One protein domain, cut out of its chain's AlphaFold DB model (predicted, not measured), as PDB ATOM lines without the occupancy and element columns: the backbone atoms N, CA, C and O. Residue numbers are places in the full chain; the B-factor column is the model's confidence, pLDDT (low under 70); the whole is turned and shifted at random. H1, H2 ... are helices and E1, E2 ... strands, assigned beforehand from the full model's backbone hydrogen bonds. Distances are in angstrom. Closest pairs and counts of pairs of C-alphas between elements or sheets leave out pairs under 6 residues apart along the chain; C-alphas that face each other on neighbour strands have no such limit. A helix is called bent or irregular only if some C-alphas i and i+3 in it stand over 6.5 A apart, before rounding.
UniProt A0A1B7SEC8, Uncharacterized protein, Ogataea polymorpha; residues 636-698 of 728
ATOM      1  N   ILE A 636     -33.015 -83.805  45.910       84.50
ATOM      2  CA  ILE A 636     -31.706 -83.303  46.361       84.50
ATOM      3  C   ILE A 636     -30.869 -82.792  45.187       84.50
ATOM      4  O   ILE A 636     -29.735 -82.384  45.388       84.50
ATOM      5  N   THR A 637     -31.437 -82.816  43.982       83.94
ATOM      6  CA  THR A 637     -30.836 -82.321  42.751       83.94
ATOM      7  C   THR A 637     -31.747 -81.272  42.126       83.94
ATOM      8  O   THR A 637     -32.975 -81.337  42.279       83.94
ATOM      9  N   GLU A 638     -31.158 -80.320  41.412       76.56
ATOM     10  CA  GLU A 638     -31.910 -79.403  40.557       76.56
ATOM     11  C   GLU A 638     -32.725 -80.195  39.502       76.56
ATOM     12  O   GLU A 638     -32.303 -81.282  39.086       76.56
ATOM     13  N   PRO A 639     -33.937 -79.748  39.112       65.88
ATOM     14  CA  PRO A 639     -34.730 -80.417  38.077       65.88
ATOM     15  C   PRO A 639     -33.997 -80.487  36.720       65.88
ATOM     16  O   PRO A 639     -33.203 -79.613  36.394       65.88
ATOM     17  N   GLU A 640     -34.289 -81.517  35.917       52.88
ATOM     18  CA  GLU A 640     -33.626 -81.776  34.625       52.88
ATOM     19  C   GLU A 640     -33.710 -80.574  33.650       52.88
ATOM     20  O   GLU A 640     -34.783 -79.986  33.502       52.88
ATOM     21  N   ASN A 641     -32.587 -80.289  32.959       52.75
ATOM     22  CA  ASN A 641     -32.308 -79.236  31.945       52.75
ATOM     23  C   ASN A 641     -31.440 -78.030  32.378       52.75
ATOM     24  O   ASN A 641     -31.311 -77.079  31.612       52.75
ATOM     25  N   GLN A 642     -30.796 -78.078  33.543       55.56
ATOM     26  CA  GLN A 642     -29.798 -77.097  34.010       55.56
ATOM     27  C   GLN A 642     -28.539 -77.838  34.516       55.56
ATOM     28  O   GLN A 642     -28.623 -79.061  34.694       55.56
ATOM     29  N   PRO A 643     -27.359 -77.192  34.678       57.28
ATOM     30  CA  PRO A 643     -26.171 -77.869  35.208       57.28
ATOM     31  C   PRO A 643     -26.506 -78.601  36.513       57.28
ATOM     32  O   PRO A 643     -27.254 -78.096  37.344       57.28
ATOM     33  N   PHE A 644     -26.006 -79.829  36.659       77.62
ATOM     34  CA  PHE A 644     -26.360 -80.704  37.773       77.62
ATOM     35  C   PHE A 644     -25.903 -80.070  39.088       77.62
ATOM     36  O   PHE A 644     -24.716 -80.051  39.382       77.62
ATOM     37  N   ARG A 645     -26.832 -79.523  39.874       87.56
ATOM     38  CA  ARG A 645     -26.554 -79.075  41.240       87.56
ATOM     39  C   ARG A 645     -27.139 -80.058  42.223       87.56
ATOM     40  O   ARG A 645     -28.310 -80.426  42.110       87.56
ATOM     41  N   THR A 646     -26.350 -80.422  43.221       90.69
ATOM     42  CA  THR A 646     -26.753 -81.362  44.262       90.69
ATOM     43  C   THR A 646     -26.616 -80.710  45.632       90.69
ATOM     44  O   THR A 646     -25.592 -80.107  45.953       90.69
ATOM     45  N   TYR A 647     -27.646 -80.839  46.467       92.69
ATOM     46  CA  TYR A 647     -27.602 -80.404  47.858       92.69
ATOM     47  C   TYR A 647     -26.730 -81.361  48.678       92.69
ATOM     48  O   TYR A 647     -27.105 -82.512  48.919       92.69
ATOM     49  N   LYS A 648     -25.567 -80.878  49.118       93.38
ATOM     50  CA  LYS A 648     -24.555 -81.645  49.851       93.38
ATOM     51  C   LYS A 648     -24.837 -81.558  51.352       93.38
ATOM     52  O   LYS A 648     -24.672 -80.503  51.963       93.38
ATOM     53  N   LYS A 649     -25.271 -82.660  51.971       91.94
ATOM     54  CA  LYS A 649     -25.849 -82.643  53.333       91.94
ATOM     55  C   LYS A 649     -24.906 -82.141  54.428       91.94
ATOM     56  O   LYS A 649     -25.346 -81.372  55.278       91.94
ATOM     57  N   ASN A 650     -23.635 -82.550  54.425       92.62
ATOM     58  CA  ASN A 650     -22.694 -82.140  55.476       92.62
ATOM     59  C   ASN A 650     -22.206 -80.704  55.284       92.62
ATOM     60  O   ASN A 650     -21.881 -80.044  56.269       92.62
ATOM     61  N   LEU A 651     -22.207 -80.217  54.040       94.25
ATOM     62  CA  LEU A 651     -21.944 -78.813  53.727       94.25
ATOM     63  C   LEU A 651     -23.190 -77.939  53.936       94.25
ATOM     64  O   LEU A 651     -23.060 -76.742  54.125       94.25
ATOM     65  N   ARG A 652     -24.403 -78.509  53.941       95.56
ATOM     66  CA  ARG A 652     -25.681 -77.767  54.016       95.56
ATOM     67  C   ARG A 652     -25.843 -76.725  52.900       95.56
ATOM     68  O   ARG A 652     -26.499 -75.697  53.081       95.56
ATOM     69  N   LEU A 653     -25.268 -77.012  51.735       93.94
ATOM     70  CA  LEU A 653     -25.251 -76.128  50.576       93.94
ATOM     71  C   LEU A 653     -25.706 -76.855  49.319       93.94
ATOM     72  O   LEU A 653     -25.480 -78.053  49.151       93.94
ATOM     73  N   TRP A 654     -26.311 -76.093  48.417       92.62
ATOM     74  CA  TRP A 654     -26.439 -76.474  47.019       92.62
ATOM     75  C   TRP A 654     -25.113 -76.210  46.311       92.62
ATOM     76  O   TRP A 654     -24.578 -75.110  46.421       92.62
ATOM     77  N   VAL A 655     -24.593 -77.213  45.608       91.19
ATOM     78  CA  VAL A 655     -23.271 -77.154  44.976       91.19
ATOM     79  C   VAL A 655     -23.376 -77.595  43.525       91.19
ATOM     80  O   VAL A 655     -24.107 -78.542  43.234       91.19
ATOM     81  N   ASP A 656     -22.651 -76.917  42.635       88.94
ATOM     82  CA  ASP A 656     -22.497 -77.329  41.243       88.94
ATOM     83  C   ASP A 656     -21.672 -78.616  41.154       88.94
ATOM     84  O   ASP A 656     -20.583 -78.722  41.725       88.94
ATOM     85  N   ASP A 657     -22.185 -79.623  40.450       88.56
ATOM     86  CA  ASP A 657     -21.526 -80.921  40.368       88.56
ATOM     87  C   ASP A 657     -20.234 -80.881  39.528       88.56
ATOM     88  O   ASP A 657     -19.460 -81.843  39.548       88.56
ATOM     89  N   THR A 658     -19.968 -79.771  38.821       88.62
ATOM     90  CA  THR A 658     -18.663 -79.485  38.201       88.62
ATOM     91  C   THR A 658     -17.597 -79.083  39.223       88.62
ATOM     92  O   THR A 658     -16.422 -79.376  39.005       88.62
ATOM     93  N   GLN A 659     -17.999 -78.478  40.345       88.38
ATOM     94  CA  GLN A 659     -17.119 -78.107  41.455       88.38
ATOM     95  C   GLN A 659     -16.882 -79.307  42.379       88.38
ATOM     96  O   GLN A 659     -15.745 -79.649  42.706       88.38
ATOM     97  N   CYS A 660     -17.955 -80.003  42.771       88.50
ATOM     98  CA  CYS A 660     -17.862 -81.166  43.657       88.50
ATOM     99  C   CYS A 660     -18.661 -82.364  43.136       88.50
ATOM    100  O   CYS A 660     -19.829 -82.201  42.804       88.50
ATOM    101  N   PRO A 661     -18.102 -83.594  43.133       84.75
ATOM    102  CA  PRO A 661     -18.721 -84.743  42.472       84.75
ATOM    103  C   PRO A 661     -20.205 -84.941  42.816       84.75
ATOM    104  O   PRO A 661     -20.580 -85.016  43.988       84.75
ATOM    105  N   GLY A 662     -21.066 -85.076  41.802       78.69
ATOM    106  CA  GLY A 662     -22.513 -85.254  41.994       78.69
ATOM    107  C   GLY A 662     -22.899 -86.488  42.808       78.69
ATOM    108  O   GLY A 662     -23.832 -86.448  43.604       78.69
ATOM    109  N   ASN A 663     -22.122 -87.567  42.697       83.00
ATOM    110  CA  ASN A 663     -22.317 -88.785  43.488       83.00
ATOM    111  C   ASN A 663     -21.946 -88.632  44.979       83.00
ATOM    112  O   ASN A 663     -22.329 -89.482  45.785       83.00
ATOM    113  N   ASP A 664     -21.235 -87.568  45.360       85.56
ATOM    114  CA  ASP A 664     -20.941 -87.215  46.749       85.56
ATOM    115  C   ASP A 664     -22.122 -86.449  47.361       85.56
ATOM    116  O   ASP A 664     -22.067 -85.242  47.569       85.56
ATOM    117  N   ASN A 665     -23.221 -87.148  47.644       85.06
ATOM    118  CA  ASN A 665     -24.430 -86.541  48.224       85.06
ATOM    119  C   ASN A 665     -24.197 -85.906  49.609       85.06
ATOM    120  O   ASN A 665     -24.985 -85.070  50.060       85.06
ATOM    121  N   ASP A 666     -23.138 -86.315  50.303       87.56
ATOM    122  CA  ASP A 666     -22.820 -85.823  51.638       87.56
ATOM    123  C   ASP A 666     -21.863 -84.620  51.596       87.56
ATOM    124  O   ASP A 666     -21.878 -83.816  52.525       87.56
ATOM    125  N   GLY A 667     -21.085 -84.442  50.523       87.62
ATOM    126  CA  GLY A 667     -20.088 -83.374  50.384       87.62
ATOM    127  C   GLY A 667     -18.743 -83.680  51.055       87.62
ATOM    128  O   GLY A 667     -17.978 -82.762  51.339       87.62
ATOM    129  N   LEU A 668     -18.450 -84.949  51.364       89.12
ATOM    130  CA  LEU A 668     -17.231 -85.370  52.075       89.12
ATOM    131  C   LEU A 668     -15.977 -85.377  51.187       89.12
ATOM    132  O   LEU A 668     -14.845 -85.242  51.674       89.12
ATOM    133  N   LEU A 669     -16.180 -85.566  49.887       89.38
ATOM    134  CA  LEU A 669     -15.147 -85.616  48.856       89.38
ATOM    135  C   LEU A 669     -14.952 -84.261  48.173       89.38
ATOM    136  O   LEU A 669     -14.026 -84.120  47.379       89.38
ATOM    137  N   CYS A 670     -15.788 -83.274  48.494       89.50
ATOM    138  CA  CYS A 670     -15.669 -81.914  47.996       89.50
ATOM    139  C   CYS A 670     -14.316 -81.301  48.402       89.50
ATOM    140  O   CYS A 670     -13.871 -81.388  49.557       89.50
ATOM    141  N   ARG A 671     -13.620 -80.751  47.406       89.75
ATOM    142  CA  ARG A 671     -12.306 -80.097  47.531       89.75
ATOM    143  C   ARG A 671     -12.264 -78.748  46.815       89.75
ATOM    144  O   ARG A 671     -11.208 -78.129  46.813       89.75
ATOM    145  N   ASP A 672     -13.382 -78.344  46.217       89.19
ATOM    146  CA  ASP A 672     -13.530 -77.035  45.597       89.19
ATOM    147  C   ASP A 672     -13.430 -75.949  46.663       89.19
ATOM    148  O   ASP A 672     -13.985 -76.085  47.757       89.19
ATOM    149  N   GLU A 673     -12.635 -74.932  46.371       83.19
ATOM    150  CA  GLU A 673     -12.209 -73.963  47.366       83.19
ATOM    151  C   GLU A 673     -13.352 -72.973  47.663       83.19
ATOM    152  O   GLU A 673     -13.789 -72.916  48.818       83.19
ATOM    153  N   ASP A 674     -13.980 -72.410  46.618       82.25
ATOM    154  CA  ASP A 674     -15.166 -71.538  46.687       82.25
ATOM    155  C   ASP A 674     -16.324 -72.182  47.479       82.25
ATOM    156  O   ASP A 674     -16.934 -71.564  48.356       82.25
ATOM    157  N   VAL A 675     -16.625 -73.463  47.220       87.12
ATOM    158  CA  VAL A 675     -17.695 -74.189  47.934       87.12
ATOM    159  C   VAL A 675     -17.380 -74.355  49.421       87.12
ATOM    160  O   VAL A 675     -18.259 -74.209  50.279       87.12
ATOM    161  N   LEU A 676     -16.135 -74.713  49.746       87.88
ATOM    162  CA  LEU A 676     -15.705 -74.861  51.135       87.88
ATOM    163  C   LEU A 676     -15.664 -73.507  51.852       87.88
ATOM    164  O   LEU A 676     -15.868 -73.466  53.070       87.88
ATOM    165  N   GLU A 677     -15.445 -72.420  51.115       80.06
ATOM    166  CA  GLU A 677     -15.526 -71.052  51.607       80.06
ATOM    167  C   GLU A 677     -16.957 -70.656  51.974       80.06
ATOM    168  O   GLU A 677     -17.228 -70.338  53.134       80.06
ATOM    169  N   GLU A 678     -17.900 -70.783  51.035       85.62
ATOM    170  CA  GLU A 678     -19.319 -70.510  51.286       85.62
ATOM    171  C   GLU A 678     -19.818 -71.337  52.481       85.62
ATOM    172  O   GLU A 678     -20.551 -70.840  53.346       85.62
ATOM    173  N   PHE A 679     -19.362 -72.590  52.611       90.00
ATOM    174  CA  PHE A 679     -19.669 -73.402  53.785       90.00
ATOM    175  C   PHE A 679     -19.068 -72.806  55.054       90.00
ATOM    176  O   PHE A 679     -19.754 -72.705  56.070       90.00
ATOM    177  N   ALA A 680     -17.799 -72.402  55.035       85.00
ATOM    178  CA  ALA A 680     -17.145 -71.819  56.197       85.00
ATOM    179  C   ALA A 680     -17.879 -70.574  56.721       85.00
ATOM    180  O   ALA A 680     -17.961 -70.424  57.945       85.00
ATOM    181  N   HIS A 681     -18.441 -69.746  55.835       81.12
ATOM    182  CA  HIS A 681     -19.172 -68.524  56.200       81.12
ATOM    183  C   HIS A 681     -20.567 -68.816  56.730       81.12
ATOM    184  O   HIS A 681     -21.033 -68.198  57.685       81.12
ATOM    185  N   THR A 682     -21.241 -69.784  56.119       90.06
ATOM    186  CA  THR A 682     -22.655 -70.038  56.384       90.06
ATOM    187  C   THR A 682     -22.876 -71.178  57.377       90.06
ATOM    188  O   THR A 682     -23.996 -71.368  57.846       90.06
ATOM    189  N   LYS A 683     -21.849 -71.954  57.755       91.19
ATOM    190  CA  LYS A 683     -22.007 -73.177  58.569       91.19
ATOM    191  C   LYS A 683     -22.721 -72.952  59.899       91.19
ATOM    192  O   LYS A 683     -23.481 -73.830  60.298       91.19
ATOM    193  N   GLU A 684     -22.458 -71.847  60.597       90.88
ATOM    194  CA  GLU A 684     -23.056 -71.572  61.912       90.88
ATOM    195  C   GLU A 684     -24.538 -71.238  61.749       90.88
ATOM    196  O   GLU A 684     -25.394 -71.852  62.388       90.88
ATOM    197  N   TYR A 685     -24.839 -70.348  60.803       94.06
ATOM    198  CA  TYR A 685     -26.198 -69.975  60.444       94.06
ATOM    199  C   TYR A 685     -27.014 -71.161  59.922       94.06
ATOM    200  O   TYR A 685     -28.083 -71.450  60.448       94.06
ATOM    201  N   THR A 686     -26.499 -71.899  58.938       96.31
ATOM    202  CA  THR A 686     -27.198 -73.043  58.331       96.31
ATOM    203  C   THR A 686     -27.431 -74.167  59.341       96.31
ATOM    204  O   THR A 686     -28.475 -74.815  59.303       96.31
ATOM    205  N   ALA A 687     -26.511 -74.389  60.292       95.88
ATOM    206  CA  ALA A 687     -26.733 -75.324  61.397       95.88
ATOM    207  C   ALA A 687     -27.880 -74.863  62.302       95.88
ATOM    208  O   ALA A 687     -28.792 -75.642  62.584       95.88
ATOM    209  N   ARG A 688     -27.847 -73.594  62.726       94.56
ATOM    210  CA  ARG A 688     -28.887 -72.995  63.568       94.56
ATOM    211  C   ARG A 688     -30.249 -73.014  62.878       94.56
ATOM    212  O   ARG A 688     -31.242 -73.346  63.512       94.56
ATOM    213  N   HIS A 689     -30.291 -72.700  61.588       96.00
ATOM    214  CA  HIS A 689     -31.505 -72.711  60.786       96.00
ATOM    215  C   HIS A 689     -32.123 -74.117  60.712       96.00
ATOM    216  O   HIS A 689     -33.314 -74.283  60.956       96.00
ATOM    217  N   LEU A 690     -31.324 -75.156  60.447       95.88
ATOM    218  CA  LEU A 690     -31.833 -76.533  60.435       95.88
ATOM    219  C   LEU A 690     -32.324 -77.001  61.810       95.88
ATOM    220  O   LEU A 690     -33.258 -77.799  61.880       95.88
ATOM    221  N   GLU A 691     -31.705 -76.531  62.895       95.31
ATOM    222  CA  GLU A 691     -32.197 -76.790  64.249       95.31
ATOM    223  C   GLU A 691     -33.534 -76.084  64.496       95.31
ATOM    224  O   GLU A 691     -34.487 -76.714  64.951       95.31
ATOM    225  N   LEU A 692     -33.639 -74.813  64.095       94.38
ATOM    226  CA  LEU A 692     -34.865 -74.023  64.169       94.38
ATOM    227  C   LEU A 692     -36.034 -74.716  63.453       94.38
ATOM    228  O   LEU A 692     -37.132 -74.789  63.998       94.38
ATOM    229  N   LEU A 693     -35.797 -75.288  62.265       95.00
ATOM    230  CA  LEU A 693     -36.824 -75.989  61.487       95.00
ATOM    231  C   LEU A 693     -37.424 -77.212  62.205       95.00
ATOM    232  O   LEU A 693     -38.556 -77.591  61.900       95.00
ATOM    233  N   LYS A 694     -36.710 -77.833  63.156       94.69
ATOM    234  CA  LYS A 694     -37.234 -78.971  63.938       94.69
ATOM    235  C   LYS A 694     -38.315 -78.547  64.930       94.69
ATOM    236  O   LYS A 694     -39.192 -79.348  65.244       94.69
ATOM    237  N   HIS A 695     -38.262 -77.296  65.382       93.06
ATOM    238  CA  HIS A 695     -39.142 -76.715  66.397       93.06
ATOM    239  C   HIS A 695     -39.779 -75.408  65.899       93.06
ATOM    240  O   HIS A 695     -40.013 -74.489  66.675       93.06
ATOM    241  N   ILE A 696     -40.038 -75.308  64.587       93.69
ATOM    242  CA  ILE A 696     -40.308 -74.024  63.921       93.69
ATOM    243  C   ILE A 696     -41.501 -73.252  64.521       93.69
ATOM    244  O   ILE A 696     -41.470 -72.027  64.584       93.69
ATOM    245  N   TYR A 697     -42.521 -73.965  65.005       93.75
ATOM    246  CA  TYR A 697     -43.781 -73.387  65.477       93.75
ATOM    247  C   TYR A 697     -43.738 -72.820  66.907       93.75
ATOM    248  O   TYR A 697     -44.671 -72.117  67.282       93.75
ATOM    249  N   ASP A 698     -42.669 -73.061  67.672       88.12
ATOM    250  CA  ASP A 698     -42.571 -72.683  69.094       88.12
ATOM    251  C   ASP A 698     -41.494 -71.605  69.356       88.12
ATOM    252  O   ASP A 698     -40.947 -71.505  70.456       88.12
TER     253      ASP A 698
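What this domain is: This is residues 636 to 698 of the 728 residues of an uncharacterized protein of Ogataea polymorpha (UniProt A0A1B7SEC8). The model shows a small two-stranded hairpin, E1 and E2, with a long helix, H1, that starts beside E2 and then bends sharply away, and with a long loop, residues 657 to 672, folded back over one face of the hairpin on its way to the helix. Only the far end sticks out: residues 691 to 698, of which 691 to 694 belong to H1, stand free. The printed part has 63 residues, with two named strands and one named helix in the order E1, E2, H1; the sheet runs E1 - E2 and is antiparallel, and the class is mixed, helices and strands, though under half of the residues are in named elements. The whole is only just compact, close to loose, with a radius of gyration of the C-alphas of 12.7 A; its spans of 39 by 26 by 15 A make it only just elongated.

How they stand to each other: Begin at the sheet, where E1, residues 645 to 648, and E2, residues 653 to 656, are antiparallel neighbours with 144 degrees between their N-to-C directions. They form a hairpin with a tight link of 4 residues. Look at the C-alphas that face each other: those of Tyr 647 and Trp 654 are 4.2 A apart, and those of Arg 645 and Asp 656 are 4.4 A apart. In the backbone you will find N 648 and O 653 within hydrogen-bond range at 2.8 A, and N 646 and O 655 at 2.9 A. Go outward next to H1, residues 673 to 694, which by its hydrogen bonds was assigned as one helix but is bent: C-alphas 681 and 684 are 7.6 A apart. Its arms are H1a, residues 673 to 681, and H1b, residues 684 to 694, and their lines stand at a steep tilt of 64 degrees. Between E2 and H1a there are 2 pairs of C-alphas within 8 A; the closest C-alphas, those of Val 655 and Val 675, are 7.0 A apart, and the centres lie 10.3 A from each other. E1 is apart from H1a, and H1b is apart from both strands. In H1a every O i to N i+4 pair is within hydrogen-bond range, and in H1b 6 of 7 are.

Where its parts are: Find C-alpha 645 at (-26.554, -79.075, 41.240); from there E1 runs 9.2 A to C-alpha 648. E2 comes back from C-alpha 653 at (-25.251, -76.128, 50.576) to C-alpha 656, 9.8 A on. Then look for C-alpha 673 at (-12.209, -73.963, 47.366), where H1a begins; it runs 12.5 A to C-alpha 681. Residues 682 and 683 belong to neither arm. H1b takes up at Glu 684 and runs 16.1 A to C-alpha 694 at (-37.234, -78.971, 63.938).

The domain as a whole: The two C-alphas farthest apart, those of Thr 658 and Asp 698, are 39.7 A from each other, while the first and last printed C-alphas, of Ile 636 and Asp 698, are 27.3 A apart. Without the residues that stand free, the body has 55 residues, spans 32 by 21 by 15 A and has a radius of gyration of 10.8 A. The printed part runs from 636 to 698 and has no cut. The link from E2 to H1, with 16 residues between them, is long; its C-alphas lie 7 to 14 A from the mean of all C-alphas. Check the B-factor column for the model's confidence: the mean pLDDT of the printed part is 86.7, and residues 639 to 643 are under 70.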